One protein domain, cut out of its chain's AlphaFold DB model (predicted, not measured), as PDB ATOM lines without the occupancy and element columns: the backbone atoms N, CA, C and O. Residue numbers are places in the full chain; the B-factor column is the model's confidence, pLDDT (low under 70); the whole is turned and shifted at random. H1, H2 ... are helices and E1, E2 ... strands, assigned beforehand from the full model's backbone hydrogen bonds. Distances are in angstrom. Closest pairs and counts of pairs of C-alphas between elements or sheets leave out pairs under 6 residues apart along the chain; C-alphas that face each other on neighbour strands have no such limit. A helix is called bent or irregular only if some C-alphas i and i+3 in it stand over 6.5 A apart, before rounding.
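This is residues 2 to 39 and 46 to 102 of the 257 residues of an uncharacterized protein of Phanerochaete carnosa (strain HHB-10118-sp) (UniProt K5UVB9). What does a first look show? A small wall of three parallel strands, E1, E2 and E3, stands to one side of H2, and the short helices H3 and H4 pack on H2 away from that wall. H1 runs beside H2, near the E1 edge of the sheet, and both only graze the sheet. What is it made of? The printed part has 95 residues with four named helices and three named strands, along the chain E1, H1, E2, H2, E3, H3, H4, of mixed class, with sheet order E1, E2, E3. It is compact, with a radius of gyration of the C-alphas of 12.8 A and spans of 36 by 31 by 27 A.

How does the sheet begin? E1, residues 5 to 7, H1, residues 10 to 22, and E2, residues 31 to 35, form a strand-helix-strand unit, two parallel neighbour strands with a helix between, whose crossover is right-handed. N 5 and O 31 are within hydrogen-bond range at 2.9 A. What joins next? E3, residues 67 to 71, is parallel to E2 at 7 degrees, with N 69 and O 32 at 2.9 A. What does H2, residues 51 to 64, touch? As the hub it touches H1 at a shallow tilt of 34 degrees, only just short of steep, the same way, with the closest C-alphas, of Asp 17 and Phe 58, 5.9 A apart. It touches H3, residues 85 to 88, with its residues 52 to 56 alone, closest at the C-alphas of Ala 52 and Glu 88, 5.5 A. It touches H4, residues 91 to 94, closest at the C-alphas of Leu 55 and Leu 94, 5.7 A. How do the helix backbones look? In H1 each O i to N i+4 pair is within hydrogen-bond range, in H2 6 of 10 are, and H3 and H4 are too short for such a pair. H2 is irregular, with C-alphas 57 and 60 8.2 A apart.

Where do the first elements lie? E1 begins at C-alpha 5, (121.270, 137.090, 66.097); H1 is 18.4 A long and E2 13.0 A. Where do the later ones lie? H2 is 17.1 A long from C-alpha 51 at (115.744, 146.044, 75.850), and E3 is 13.2 A. After the short H3, H4 ends at C-alpha 94, (106.356, 142.317, 76.014).

How large is it, and is it cut? The two C-alphas farthest apart, of Arg 24 and Ser 76, are 37.6 A apart. Residues 40 to 45 are not printed, and C-alphas 39 and 46 are 12.5 A apart across the cut. Which link is long, and where is confidence low? The link E3 to H3, residues 72 to 84, is long. Mean pLDDT of the printed part is 73.3, and residues 2 to 3, 22 to 28, 36 to 39, 46 and 72 to 80 are under 70.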
ATOM      1  N   PHE A   2     123.012 127.422  64.229       58.72
ATOM      2  CA  PHE A   2     122.563 128.749  63.784       58.72
ATOM      3  C   PHE A   2     123.404 129.819  64.478       58.72
ATOM      4  O   PHE A   2     123.679 129.694  65.670       58.72
ATOM      5  N   GLU A   3     123.835 130.835  63.736       67.75
ATOM      6  CA  GLU A   3     124.577 131.956  64.312       67.75
ATOM      7  C   GLU A   3     123.680 132.786  65.248       67.75
ATOM      8  O   GLU A   3     122.486 132.944  64.969       67.75
ATOM      9  N   PRO A   4     124.231 133.331  66.349       77.31
ATOM     10  CA  PRO A   4     123.476 134.193  67.247       77.31
ATOM     11  C   PRO A   4     123.051 135.472  66.524       77.31
ATOM     12  O   PRO A   4     123.867 136.143  65.883       77.31
ATOM     13  N   LEU A   5     121.783 135.852  66.670       83.69
ATOM     14  CA  LEU A   5     121.270 137.090  66.097       83.69
ATOM     15  C   LEU A   5     121.792 138.283  66.902       83.69
ATOM     16  O   LEU A   5     121.425 138.463  68.061       83.69
ATOM     17  N   LYS A   6     122.627 139.115  66.274       83.94
ATOM     18  CA  LYS A   6     123.209 140.309  66.899       83.94
ATOM     19  C   LYS A   6     122.419 141.567  66.542       83.94
ATOM     20  O   LYS A   6     122.353 141.962  65.376       83.94
ATOM     21  N   ILE A   7     121.856 142.220  67.552       81.44
ATOM     22  CA  ILE A   7     121.138 143.490  67.442       81.44
ATOM     23  C   ILE A   7     122.034 144.588  68.010       81.44
ATOM     24  O   ILE A   7     122.106 144.787  69.220       81.44
ATOM     25  N   GLU A   8     122.730 145.284  67.112       80.44
ATOM     26  CA  GLU A   8     123.737 146.288  67.492       80.44
ATOM     27  C   GLU A   8     123.261 147.736  67.339       80.44
ATOM     28  O   GLU A   8     123.863 148.644  67.898       80.44
ATOM     29  N   SER A   9     122.179 147.968  66.590       79.88
ATOM     30  CA  SER A   9     121.629 149.306  66.364       79.88
ATOM     31  C   SER A   9     120.131 149.262  66.066       79.88
ATOM     32  O   SER A   9     119.587 148.228  65.661       79.88
ATOM     33  N   VAL A  10     119.452 150.399  66.234       81.06
ATOM     34  CA  VAL A  10     118.020 150.546  65.907       81.06
ATOM     35  C   VAL A  10     117.749 150.295  64.420       81.06
ATOM     36  O   VAL A  10     116.739 149.689  64.064       81.06
ATOM     37  N   VAL A  11     118.678 150.672  63.535       82.44
ATOM     38  CA  VAL A  11     118.566 150.394  62.093       82.44
ATOM     39  C   VAL A  11     118.556 148.887  61.831       82.44
ATOM     40  O   VAL A  11     117.720 148.402  61.064       82.44
ATOM     41  N   LYS A  12     119.443 148.125  62.487       83.38
ATOM     42  CA  LYS A  12     119.432 146.658  62.404       83.38
ATOM     43  C   LYS A  12     118.134 146.079  62.964       83.38
ATOM     44  O   LYS A  12     117.551 145.218  62.315       83.38
ATOM     45  N   LEU A  13     117.649 146.584  64.101       83.69
ATOM     46  CA  LEU A  13     116.382 146.152  64.700       83.69
ATOM     47  C   LEU A  13     115.199 146.321  63.732       83.69
ATOM     48  O   LEU A  13     114.454 145.369  63.519       83.69
ATOM     49  N   HIS A  14     115.058 147.487  63.093       81.50
ATOM     50  CA  HIS A  14     113.984 147.730  62.124       81.50
ATOM     51  C   HIS A  14     114.091 146.852  60.876       81.50
ATOM     52  O   HIS A  14     113.078 146.365  60.376       81.50
ATOM     53  N   ARG A  15     115.310 146.623  60.370       81.62
ATOM     54  CA  ARG A  15     115.530 145.714  59.235       81.62
ATOM     55  C   ARG A  15     115.128 144.286  59.583       81.62
ATOM     56  O   ARG A  15     114.469 143.636  58.779       81.62
ATOM     57  N   LEU A  16     115.495 143.816  60.774       80.50
ATOM     58  CA  LEU A  16     115.105 142.495  61.255       80.50
ATOM     59  C   LEU A  16     113.585 142.400  61.404       80.50
ATOM     60  O   LEU A  16     112.988 141.498  60.831       80.50
ATOM     61  N   ASP A  17     112.938 143.364  62.056       79.88
ATOM     62  CA  ASP A  17     111.474 143.408  62.170       79.88
ATOM     63  C   ASP A  17     110.784 143.325  60.792       79.88
ATOM     64  O   ASP A  17     109.899 142.496  60.581       79.88
ATOM     65  N   ALA A  18     111.257 144.080  59.794       79.81
ATOM     66  CA  ALA A  18     110.730 144.001  58.431       79.81
ATOM     67  C   ALA A  18     110.931 142.615  57.778       79.81
ATOM     68  O   ALA A  18     110.021 142.104  57.117       79.81
ATOM     69  N   ILE A  19     112.093 141.981  57.971       77.56
ATOM     70  CA  ILE A  19     112.393 140.641  57.438       77.56
ATOM     71  C   ILE A  19     111.483 139.589  58.075       77.56
ATOM     72  O   ILE A  19     110.884 138.784  57.365       77.56
ATOM     73  N   PHE A  20     111.336 139.590  59.398       74.06
ATOM     74  CA  PHE A  20     110.539 138.585  60.104       74.06
ATOM     75  C   PHE A  20     109.023 138.796  59.957       74.06
ATOM     76  O   PHE A  20     108.268 137.831  60.073       74.06
ATOM     77  N   ARG A  21     108.562 140.014  59.636       74.69
ATOM     78  CA  ARG A  21     107.165 140.258  59.228       74.69
ATOM     79  C   ARG A  21     106.856 139.791  57.808       74.69
ATOM     80  O   ARG A  21     105.734 139.373  57.540       74.69
ATOM     81  N   SER A  22     107.818 139.911  56.893       69.81
ATOM     82  CA  SER A  22     107.633 139.591  55.467       69.81
ATOM     83  C   SER A  22     107.908 138.126  55.135       69.81
ATOM     84  O   SER A  22     107.280 137.563  54.238       69.81
ATOM     85  N   SER A  23     108.813 137.483  55.868       58.16
ATOM     86  CA  SER A  23     109.078 136.058  55.738       58.16
ATOM     87  C   SER A  23     108.177 135.267  56.684       58.16
ATOM     88  O   SER A  23     108.086 135.557  57.874       58.16
ATOM     89  N   ARG A  24     107.552 134.190  56.189       56.88
ATOM     90  CA  ARG A  24     107.129 133.069  57.048       56.88
ATOM     91  C   ARG A  24     108.398 132.377  57.553       56.88
ATOM     92  O   ARG A  24     108.712 131.283  57.096       56.88
ATOM     93  N   ALA A  25     109.201 133.074  58.358       55.53
ATOM     94  CA  ALA A  25     110.542 132.654  58.733       55.53
ATOM     95  C   ALA A  25     110.476 131.259  59.363       55.53
ATOM     96  O   ALA A  25     109.981 131.091  60.474       55.53
ATOM     97  N   LEU A  26     110.961 130.256  58.628       54.47
ATOM     98  CA  LEU A  26     110.999 128.857  59.064       54.47
ATOM     99  C   LEU A  26     112.027 128.636  60.186       54.47
ATOM    100  O   LEU A  26     112.004 127.598  60.845       54.47
ATOM    101  N   HIS A  27     112.914 129.608  60.413       62.22
ATOM    102  CA  HIS A  27     114.001 129.524  61.381       62.22
ATOM    103  C   HIS A  27     114.086 130.823  62.186       62.22
ATOM    104  O   HIS A  27     114.600 131.836  61.712       62.22
ATOM    105  N   LEU A  28     113.545 130.789  63.403       69.00
ATOM    106  CA  LEU A  28     113.692 131.864  64.380       69.00
ATOM    107  C   LEU A  28     115.016 131.694  65.143       69.00
ATOM    108  O   LEU A  28     115.512 130.571  65.283       69.00
ATOM    109  N   PRO A  29     115.623 132.795  65.612       73.62
ATOM    110  CA  PRO A  29     116.900 132.730  66.305       73.62
ATOM    111  C   PRO A  29     116.743 132.046  67.669       73.62
ATOM    112  O   PRO A  29     115.909 132.450  68.475       73.62
ATOM    113  N   ARG A  30     117.588 131.044  67.945       78.62
ATOM    114  CA  ARG A  30     117.681 130.415  69.277       78.62
ATOM    115  C   ARG A  30     118.447 131.271  70.277       78.62
ATOM    116  O   ARG A  30     118.149 131.244  71.465       78.62
ATOM    117  N   GLU A  31     119.426 132.025  69.790       82.69
ATOM    118  CA  GLU A  31     120.249 132.916  70.594       82.69
ATOM    119  C   GLU A  31     120.171 134.335  70.038       82.69
ATOM    120  O   GLU A  31     120.379 134.559  68.841       82.69
ATOM    121  N   VAL A  32     119.897 135.295  70.919       82.19
ATOM    122  CA  VAL A  32     119.836 136.717  70.581       82.19
ATOM    123  C   VAL A  32     120.757 137.505  71.495       82.19
ATOM    124  O   VAL A  32     120.699 137.388  72.717       82.19
ATOM    125  N   ARG A  33     121.610 138.332  70.891       83.06
ATOM    126  CA  ARG A  33     122.528 139.225  71.597       83.06
ATOM    127  C   ARG A  33     122.196 140.666  71.248       83.06
ATOM    128  O   ARG A  33     122.215 141.034  70.075       83.06
ATOM    129  N   VAL A  34     121.912 141.476  72.258       77.81
ATOM    130  CA  VAL A  34     121.735 142.923  72.123       77.81
ATOM    131  C   VAL A  34     122.973 143.580  72.715       77.81
ATOM    132  O   VAL A  34     123.249 143.390  73.896       77.81
ATOM    133  N   SER A  35     123.747 144.288  71.895       73.81
ATOM    134  CA  SER A  35     125.016 144.892  72.323       73.81
ATOM    135  C   SER A  35     125.408 146.074  71.446       73.81
ATOM    136  O   SER A  35     125.363 145.946  70.226       73.81
ATOM    137  N   GLY A  36     125.884 147.177  72.025       60.62
ATOM    138  CA  GLY A  36     126.570 148.233  71.263       60.62
ATOM    139  C   GLY A  36     127.913 147.741  70.699       60.62
ATOM    140  O   GLY A  36     128.578 146.910  71.319       60.62
ATOM    141  N   ARG A  37     128.325 148.213  69.512       54.44
ATOM    142  CA  ARG A  37     129.637 147.876  68.918       54.44
ATOM    143  C   ARG A  37     130.777 148.352  69.833       54.44
ATOM    144  O   ARG A  37     130.937 149.550  70.025       54.44
ATOM    145  N   SER A  38     131.586 147.419  70.342       47.69
ATOM    146  CA  SER A  38     132.812 147.711  71.113       47.69
ATOM    147  C   SER A  38     134.025 147.987  70.219       47.69
ATOM    148  O   SER A  38     134.875 148.800  70.565       47.69
ATOM    149  N   ASP A  39     134.112 147.353  69.049       45.19
ATOM    150  CA  ASP A  39     135.381 147.280  68.327       45.19
ATOM    151  C   ASP A  39     135.183 147.695  66.869       45.19
ATOM    152  O   ASP A  39     134.823 146.869  66.035       45.19
ATOM    153  N   ASP A  46     125.922 154.771  65.945       65.00
ATOM    154  CA  ASP A  46     124.948 153.683  66.007       65.00
ATOM    155  C   ASP A  46     124.730 153.284  67.471       65.00
ATOM    156  O   ASP A  46     125.350 152.368  68.008       65.00
ATOM    157  N   LYS A  47     123.839 154.029  68.127       70.69
ATOM    158  CA  LYS A  47     123.400 153.768  69.498       70.69
ATOM    159  C   LYS A  47     122.612 152.445  69.573       70.69
ATOM    160  O   LYS A  47     121.702 152.246  68.750       70.69
ATOM    161  N   PRO A  48     122.897 151.545  70.536       74.38
ATOM    162  CA  PRO A  48     122.137 150.309  70.688       74.38
ATOM    163  C   PRO A  48     120.685 150.592  71.117       74.38
ATOM    164  O   PRO A  48     120.424 151.576  71.817       74.38
ATOM    165  N   PRO A  49     119.712 149.759  70.705       77.75
ATOM    166  CA  PRO A  49     118.336 149.861  71.183       77.75
ATOM    167  C   PRO A  49     118.210 149.368  72.629       77.75
ATOM    168  O   PRO A  49     118.837 148.374  72.998       77.75
ATOM    169  N   SER A  50     117.332 149.990  73.425       76.56
ATOM    170  CA  SER A  50     116.995 149.461  74.750       76.56
ATOM    171  C   SER A  50     116.302 148.112  74.676       76.56
ATOM    172  O   SER A  50     115.649 147.769  73.685       76.56
ATOM    173  N   PHE A  51     116.396 147.345  75.761       78.00
ATOM    174  CA  PHE A  51     115.744 146.044  75.850       78.00
ATOM    175  C   PHE A  51     114.235 146.136  75.590       78.00
ATOM    176  O   PHE A  51     113.687 145.343  74.827       78.00
ATOM    177  N   ALA A  52     113.562 147.147  76.144       78.81
ATOM    178  CA  ALA A  52     112.139 147.362  75.904       78.81
ATOM    179  C   ALA A  52     111.835 147.660  74.429       78.81
ATOM    180  O   ALA A  52     110.826 147.186  73.905       78.81
ATOM    181  N   LEU A  53     112.718 148.398  73.747       81.75
ATOM    182  CA  LEU A  53     112.577 148.696  72.325       81.75
ATOM    183  C   LEU A  53     112.704 147.412  71.499       81.75
ATOM    184  O   LEU A  53     111.817 147.122  70.697       81.75
ATOM    185  N   VAL A  54     113.726 146.595  71.774       82.44
ATOM    186  CA  VAL A  54     113.913 145.280  71.138       82.44
ATOM    187  C   VAL A  54     112.692 144.389  71.344       82.44
ATOM    188  O   VAL A  54     112.164 143.852  70.374       82.44
ATOM    189  N   LEU A  55     112.191 144.265  72.574       81.31
ATOM    190  CA  LEU A  55     111.005 143.457  72.855       81.31
ATOM    191  C   LEU A  55     109.752 143.995  72.153       81.31
ATOM    192  O   LEU A  55     108.931 143.216  71.677       81.31
ATOM    193  N   SER A  56     109.591 145.315  72.067       81.62
ATOM    194  CA  SER A  56     108.432 145.922  71.405       81.62
ATOM    195  C   SER A  56     108.435 145.710  69.893       81.62
ATOM    196  O   SER A  56     107.382 145.466  69.309       81.62
ATOM    197  N   SER A  57     109.612 145.773  69.266       80.50
ATOM    198  CA  SER A  57     109.758 145.619  67.821       80.50
ATOM    199  C   SER A  57     109.839 144.155  67.404       80.50
ATOM    200  O   SER A  57     109.339 143.801  66.347       80.50
ATOM    201  N   PHE A  58     110.452 143.302  68.225       76.12
ATOM    202  CA  PHE A  58     110.863 141.961  67.815       76.12
ATOM    203  C   PHE A  58     110.351 140.836  68.726       76.12
ATOM    204  O   PHE A  58     110.485 139.663  68.392       76.12
ATOM    205  N   GLY A  59     109.702 141.158  69.850       75.44
ATOM    206  CA  GLY A  59     109.349 140.198  70.903       75.44
ATOM    207  C   GLY A  59     108.513 138.999  70.451       75.44
ATOM    208  O   GLY A  59     108.763 137.890  70.906       75.44
ATOM    209  N   ILE A  60     107.572 139.169  69.513       76.38
ATOM    210  CA  ILE A  60     106.768 138.047  68.982       76.38
ATOM    211  C   ILE A  60     107.648 137.036  68.230       76.38
ATOM    212  O   ILE A  60     107.423 135.829  68.308       76.38
ATOM    213  N   HIS A  61     108.681 137.507  67.535       77.19
ATOM    214  CA  HIS A  61     109.611 136.662  66.784       77.19
ATOM    215  C   HIS A  61     110.671 136.009  67.679       77.19
ATOM    216  O   HIS A  61     111.323 135.056  67.268       77.19
ATOM    217  N   LEU A  62     110.798 136.467  68.925       75.62
ATOM    218  CA  LEU A  62     111.701 135.895  69.915       75.62
ATOM    219  C   LEU A  62     111.103 134.707  70.686       75.62
ATOM    220  O   LEU A  62     111.762 134.178  71.572       75.62
ATOM    221  N   HIS A  63     109.886 134.254  70.374       76.06
ATOM    222  CA  HIS A  63     109.232 133.183  71.142       76.06
ATOM    223  C   HIS A  63     109.964 131.828  71.121       76.06
ATOM    224  O   HIS A  63     109.680 130.981  71.962       76.06
ATOM    225  N   GLN A  64     110.883 131.614  70.172       72.44
ATOM    226  CA  GLN A  64     111.744 130.419  70.096       72.44
ATOM    227  C   GLN A  64     113.171 130.674  70.597       72.44
ATOM    228  O   GLN A  64     114.019 129.788  70.495       72.44
ATOM    229  N   ALA A  65     113.463 131.880  71.090       77.62
ATOM    230  CA  ALA A  65     114.761 132.174  71.666       77.62
ATOM    231  C   ALA A  65     114.901 131.420  72.994       77.62
ATOM    232  O   ALA A  65     114.119 131.614  73.922       77.62
ATOM    233  N   GLU A  66     115.918 130.571  73.075       81.81
ATOM    234  CA  GLU A  66     116.301 129.839  74.283       81.81
ATOM    235  C   GLU A  66     117.242 130.694  75.148       81.81
ATOM    236  O   GLU A  66     117.217 130.595  76.375       81.81
ATOM    237  N   LEU A  67     118.030 131.571  74.512       83.00
ATOM    238  CA  LEU A  67     119.021 132.431  75.155       83.00
ATOM    239  C   LEU A  67     118.903 133.883  74.678       83.00
ATOM    240  O   LEU A  67     118.964 134.173  73.480       83.00
ATOM    241  N   ILE A  68     118.826 134.810  75.634       83.12
ATOM    242  CA  ILE A  68     118.941 136.249  75.386       83.12
ATOM    243  C   ILE A  68     120.088 136.799  76.226       83.12
ATOM    244  O   ILE A  68     120.127 136.615  77.440       83.12
ATOM    245  N   SER A  69     121.014 137.498  75.574       82.62
ATOM    246  CA  SER A  69     122.089 138.225  76.247       82.62
ATOM    247  C   SER A  69     121.995 139.721  75.955       82.62
ATOM    248  O   SER A  69     121.931 140.132  74.795       82.62
ATOM    249  N   LEU A  70     121.974 140.523  77.015       79.38
ATOM    250  CA  LEU A  70     121.877 141.976  76.988       79.38
ATOM    251  C   LEU A  70     123.174 142.554  77.540       79.38
ATOM    252  O   LEU A  70     123.513 142.302  78.694       79.38
ATOM    253  N   PHE A  71     123.870 143.325  76.716       72.75
ATOM    254  CA  PHE A  71     125.100 144.004  77.089       72.75
ATOM    255  C   PHE A  71     124.924 145.494  76.816       72.75
ATOM    256  O   PHE A  71     124.775 145.896  75.656       72.75
ATOM    257  N   GLU A  72     124.975 146.322  77.855       66.56
ATOM    258  CA  GLU A  72     125.377 147.710  77.638       66.56
ATOM    259  C   GLU A  72     126.886 147.669  77.356       66.56
ATOM    260  O   GLU A  72     127.667 147.073  78.097       66.56
ATOM    261  N   SER A  73     127.326 148.192  76.206       52.19
ATOM    262  CA  SER A  73     128.761 148.460  76.051       52.19
ATOM    263  C   SER A  73     129.164 149.449  77.146       52.19
ATOM    264  O   SER A  73     128.307 150.233  77.529       52.19
ATOM    265  N   ARG A  74     130.441 149.474  77.564       51.06
ATOM    266  CA  ARG A  74     131.045 150.303  78.646       51.06
ATOM    267  C   ARG A  74     130.803 151.829  78.594       51.06
ATOM    268  O   ARG A  74     131.468 152.599  79.285       51.06
ATOM    269  N   TYR A  75     129.919 152.279  77.729       45.38
ATOM    270  CA  TYR A  75     129.430 153.623  77.601       45.38
ATOM    271  C   TYR A  75     128.154 153.796  78.423       45.38
ATOM    272  O   TYR A  75     127.251 152.971  78.400       45.38
ATOM    273  N   SER A  76     128.108 154.904  79.156       48.09
ATOM    274  CA  SER A  76     126.986 155.315  80.001       48.09
ATOM    275  C   SER A  76     125.613 155.158  79.329       48.09
ATOM    276  O   SER A  76     125.486 155.335  78.116       48.09
ATOM    277  N   SER A  77     124.565 155.017  80.143       49.28
ATOM    278  CA  SER A  77     123.143 155.023  79.748       49.28
ATOM    279  C   SER A  77     122.695 156.189  78.842       49.28
ATOM    280  O   SER A  77     121.591 156.169  78.299       49.28
ATOM    281  N   SER A  78     123.546 157.204  78.629       49.19
ATOM    282  CA  SER A  78     123.345 158.301  77.670       49.19
ATOM    283  C   SER A  78     123.513 157.901  76.189       49.19
ATOM    284  O   SER A  78     123.119 158.645  75.275       49.19
ATOM    285  N   GLU A  79     124.060 156.713  75.922       63.00
ATOM    286  CA  GLU A  79     124.372 156.239  74.572       63.00
ATOM    287  C   GLU A  79     123.395 155.189  74.030       63.00
ATOM    288  O   GLU A  79     123.524 154.789  72.879       63.00
ATOM    289  N   MET A  80     122.362 154.809  74.783       67.94
ATOM    290  CA  MET A  80     121.315 153.884  74.335       67.94
ATOM    291  C   MET A  80     120.081 154.626  73.791       67.94
ATOM    292  O   MET A  80     119.703 155.693  74.281       67.94
ATOM    293  N   ILE A  81     119.406 154.059  72.786       74.62
ATOM    294  CA  ILE A  81     118.094 154.547  72.334       74.62
ATOM    295  C   ILE A  81     117.007 153.877  73.173       74.62
ATOM    296  O   ILE A  81     116.638 152.722  72.945       74.62
ATOM    297  N   CYS A  82     116.497 154.623  74.151       73.62
ATOM    298  CA  CYS A  82     115.405 154.199  75.020       73.62
ATOM    299  C   CYS A  82     114.086 154.043  74.258       73.62
ATOM    300  O   CYS A  82     113.780 154.809  73.340       73.62
ATOM    301  N   ALA A  83     113.259 153.095  74.695       73.38
ATOM    302  CA  ALA A  83     111.889 153.030  74.229       73.38
ATOM    303  C   ALA A  83     111.063 154.177  74.845       73.38
ATOM    304  O   ALA A  83     111.386 154.683  75.926       73.38
ATOM    305  N   PRO A  84     109.957 154.580  74.199       78.06
ATOM    306  CA  PRO A  84     108.976 155.466  74.809       78.06
ATOM    307  C   PRO A  84     108.556 154.991  76.215       78.06
ATOM    308  O   PRO A  84     108.389 153.786  76.423       78.06
ATOM    309  N   PRO A  85     108.286 155.895  77.179       75.00
ATOM    310  CA  PRO A  85     107.950 155.514  78.558       75.00
ATOM    311  C   PRO A  85     106.772 154.530  78.681       75.00
ATOM    312  O   PRO A  85     106.749 153.656  79.549       75.00
ATOM    313  N   TRP A  86     105.792 154.623  77.780       76.19
ATOM    314  CA  TRP A  86     104.647 153.711  77.741       76.19
ATOM    315  C   TRP A  86     105.014 152.292  77.260       76.19
ATOM    316  O   TRP A  86     104.296 151.347  77.575       76.19
ATOM    317  N   ILE A  87     106.124 152.124  76.531       75.50
ATOM    318  CA  ILE A  87     106.699 150.819  76.164       75.50
ATOM    319  C   ILE A  87     107.522 150.266  77.333       75.50
ATOM    320  O   ILE A  87     107.317 149.122  77.732       75.50
ATOM    321  N   GLU A  88     108.381 151.089  77.941       71.19
ATOM    322  CA  GLU A  88     109.198 150.717  79.114       71.19
ATOM    323  C   GLU A  88     108.328 150.223  80.288       71.19
ATOM    324  O   GLU A  88     108.638 149.249  80.973       71.19
ATOM    325  N   THR A  89     107.159 150.831  80.496       73.50
ATOM    326  CA  THR A  89     106.196 150.392  81.525       73.50
ATOM    327  C   THR A  89     105.469 149.087  81.182       73.50
ATOM    328  O   THR A  89     104.935 148.431  82.078       73.50
ATOM    329  N   ARG A  90     105.471 148.672  79.908       78.12
ATOM    330  CA  ARG A  90     104.817 147.455  79.400       78.12
ATOM    331  C   ARG A  90     105.772 146.280  79.202       78.12
ATOM    332  O   ARG A  90     105.315 145.241  78.728       78.12
ATOM    333  N   ILE A  91     107.040 146.384  79.608       76.75
ATOM    334  CA  ILE A  91     108.049 145.314  79.467       76.75
ATOM    335  C   ILE A  91     107.503 143.945  79.885       76.75
ATOM    336  O   ILE A  91     107.630 142.986  79.137       76.75
ATOM    337  N   GLN A  92     106.801 143.846  81.016       74.00
ATOM    338  CA  GLN A  92     106.237 142.570  81.472       74.00
ATOM    339  C   GLN A  92     105.269 141.934  80.455       74.00
ATOM    340  O   GLN A  92     105.248 140.717  80.293       74.00
ATOM    341  N   ALA A  93     104.463 142.740  79.759       77.69
ATOM    342  CA  ALA A  93     103.590 142.250  78.697       77.69
ATOM    343  C   ALA A  93     104.392 141.849  77.450       77.69
ATOM    344  O   ALA A  93     104.055 140.854  76.812       77.69
ATOM    345  N   LEU A  94     105.463 142.584  77.144       79.75
ATOM    346  CA  LEU A  94     106.356 142.317  76.014       79.75
ATOM    347  C   LEU A  94     107.243 141.080  76.217       79.75
ATOM    348  O   LEU A  94     107.709 140.505  75.242       79.75
ATOM    349  N   LEU A  95     107.435 140.645  77.463       79.94
ATOM    350  CA  LEU A  95     108.114 139.396  77.816       79.94
ATOM    351  C   LEU A  95     107.204 138.167  77.696       79.94
ATOM    352  O   LEU A  95     107.698 137.047  77.666       79.94
ATOM    353  N   ARG A  96     105.875 138.334  77.596       79.38
ATOM    354  CA  ARG A  96     104.933 137.200  77.500       79.38
ATOM    355  C   ARG A  96     105.180 136.246  76.327       79.38
ATOM    356  O   ARG A  96     104.834 135.082  76.496       79.38
ATOM    357  N   PRO A  97     105.691 136.671  75.161       76.94
ATOM    358  CA  PRO A  97     106.072 135.743  74.102       76.94
ATOM    359  C   PRO A  97     107.308 134.899  74.452       76.94
ATOM    360  O   PRO A  97     107.490 133.841  73.869       76.94
ATOM    361  N   LEU A  98     108.127 135.321  75.422       79.12
ATOM    362  CA  LEU A  98     109.389 134.686  75.821       79.12
ATOM    363  C   LEU A  98     109.229 133.647  76.942       79.12
ATOM    364  O   LEU A  98     110.123 133.472  77.764       79.12
ATOM    365  N   ARG A  99     108.081 132.965  77.033       76.12
ATOM    366  CA  ARG A  99     107.836 132.014  78.139       76.12
ATOM    367  C   ARG A  99     108.761 130.808  78.130       76.12
ATOM    368  O   ARG A  99     108.949 130.225  79.188       76.12
ATOM    369  N   GLU A 100     109.300 130.458  76.967       76.94
ATOM    370  CA  GLU A 100     110.228 129.339  76.786       76.94
ATOM    371  C   GLU A 100     111.698 129.761  76.922       76.94
ATOM    372  O   GLU A 100     112.589 128.948  76.693       76.94
ATOM    373  N   LEU A 101     111.971 131.024  77.281       83.19
ATOM    374  CA  LEU A 101     113.336 131.490  77.481       83.19
ATOM    375  C   LEU A 101     113.983 130.713  78.630       83.19
ATOM    376  O   LEU A 101     113.528 130.782  79.774       83.19
ATOM    377  N   VAL A 102     115.067 130.007  78.317       82.12
ATOM    378  CA  VAL A 102     115.795 129.156  79.263       82.12
ATOM    379  C   VAL A 102     116.861 129.959  79.993       82.12
ATOM    380  O   VAL A 102     117.051 129.770  81.192       82.12
TER     381      VAL A 102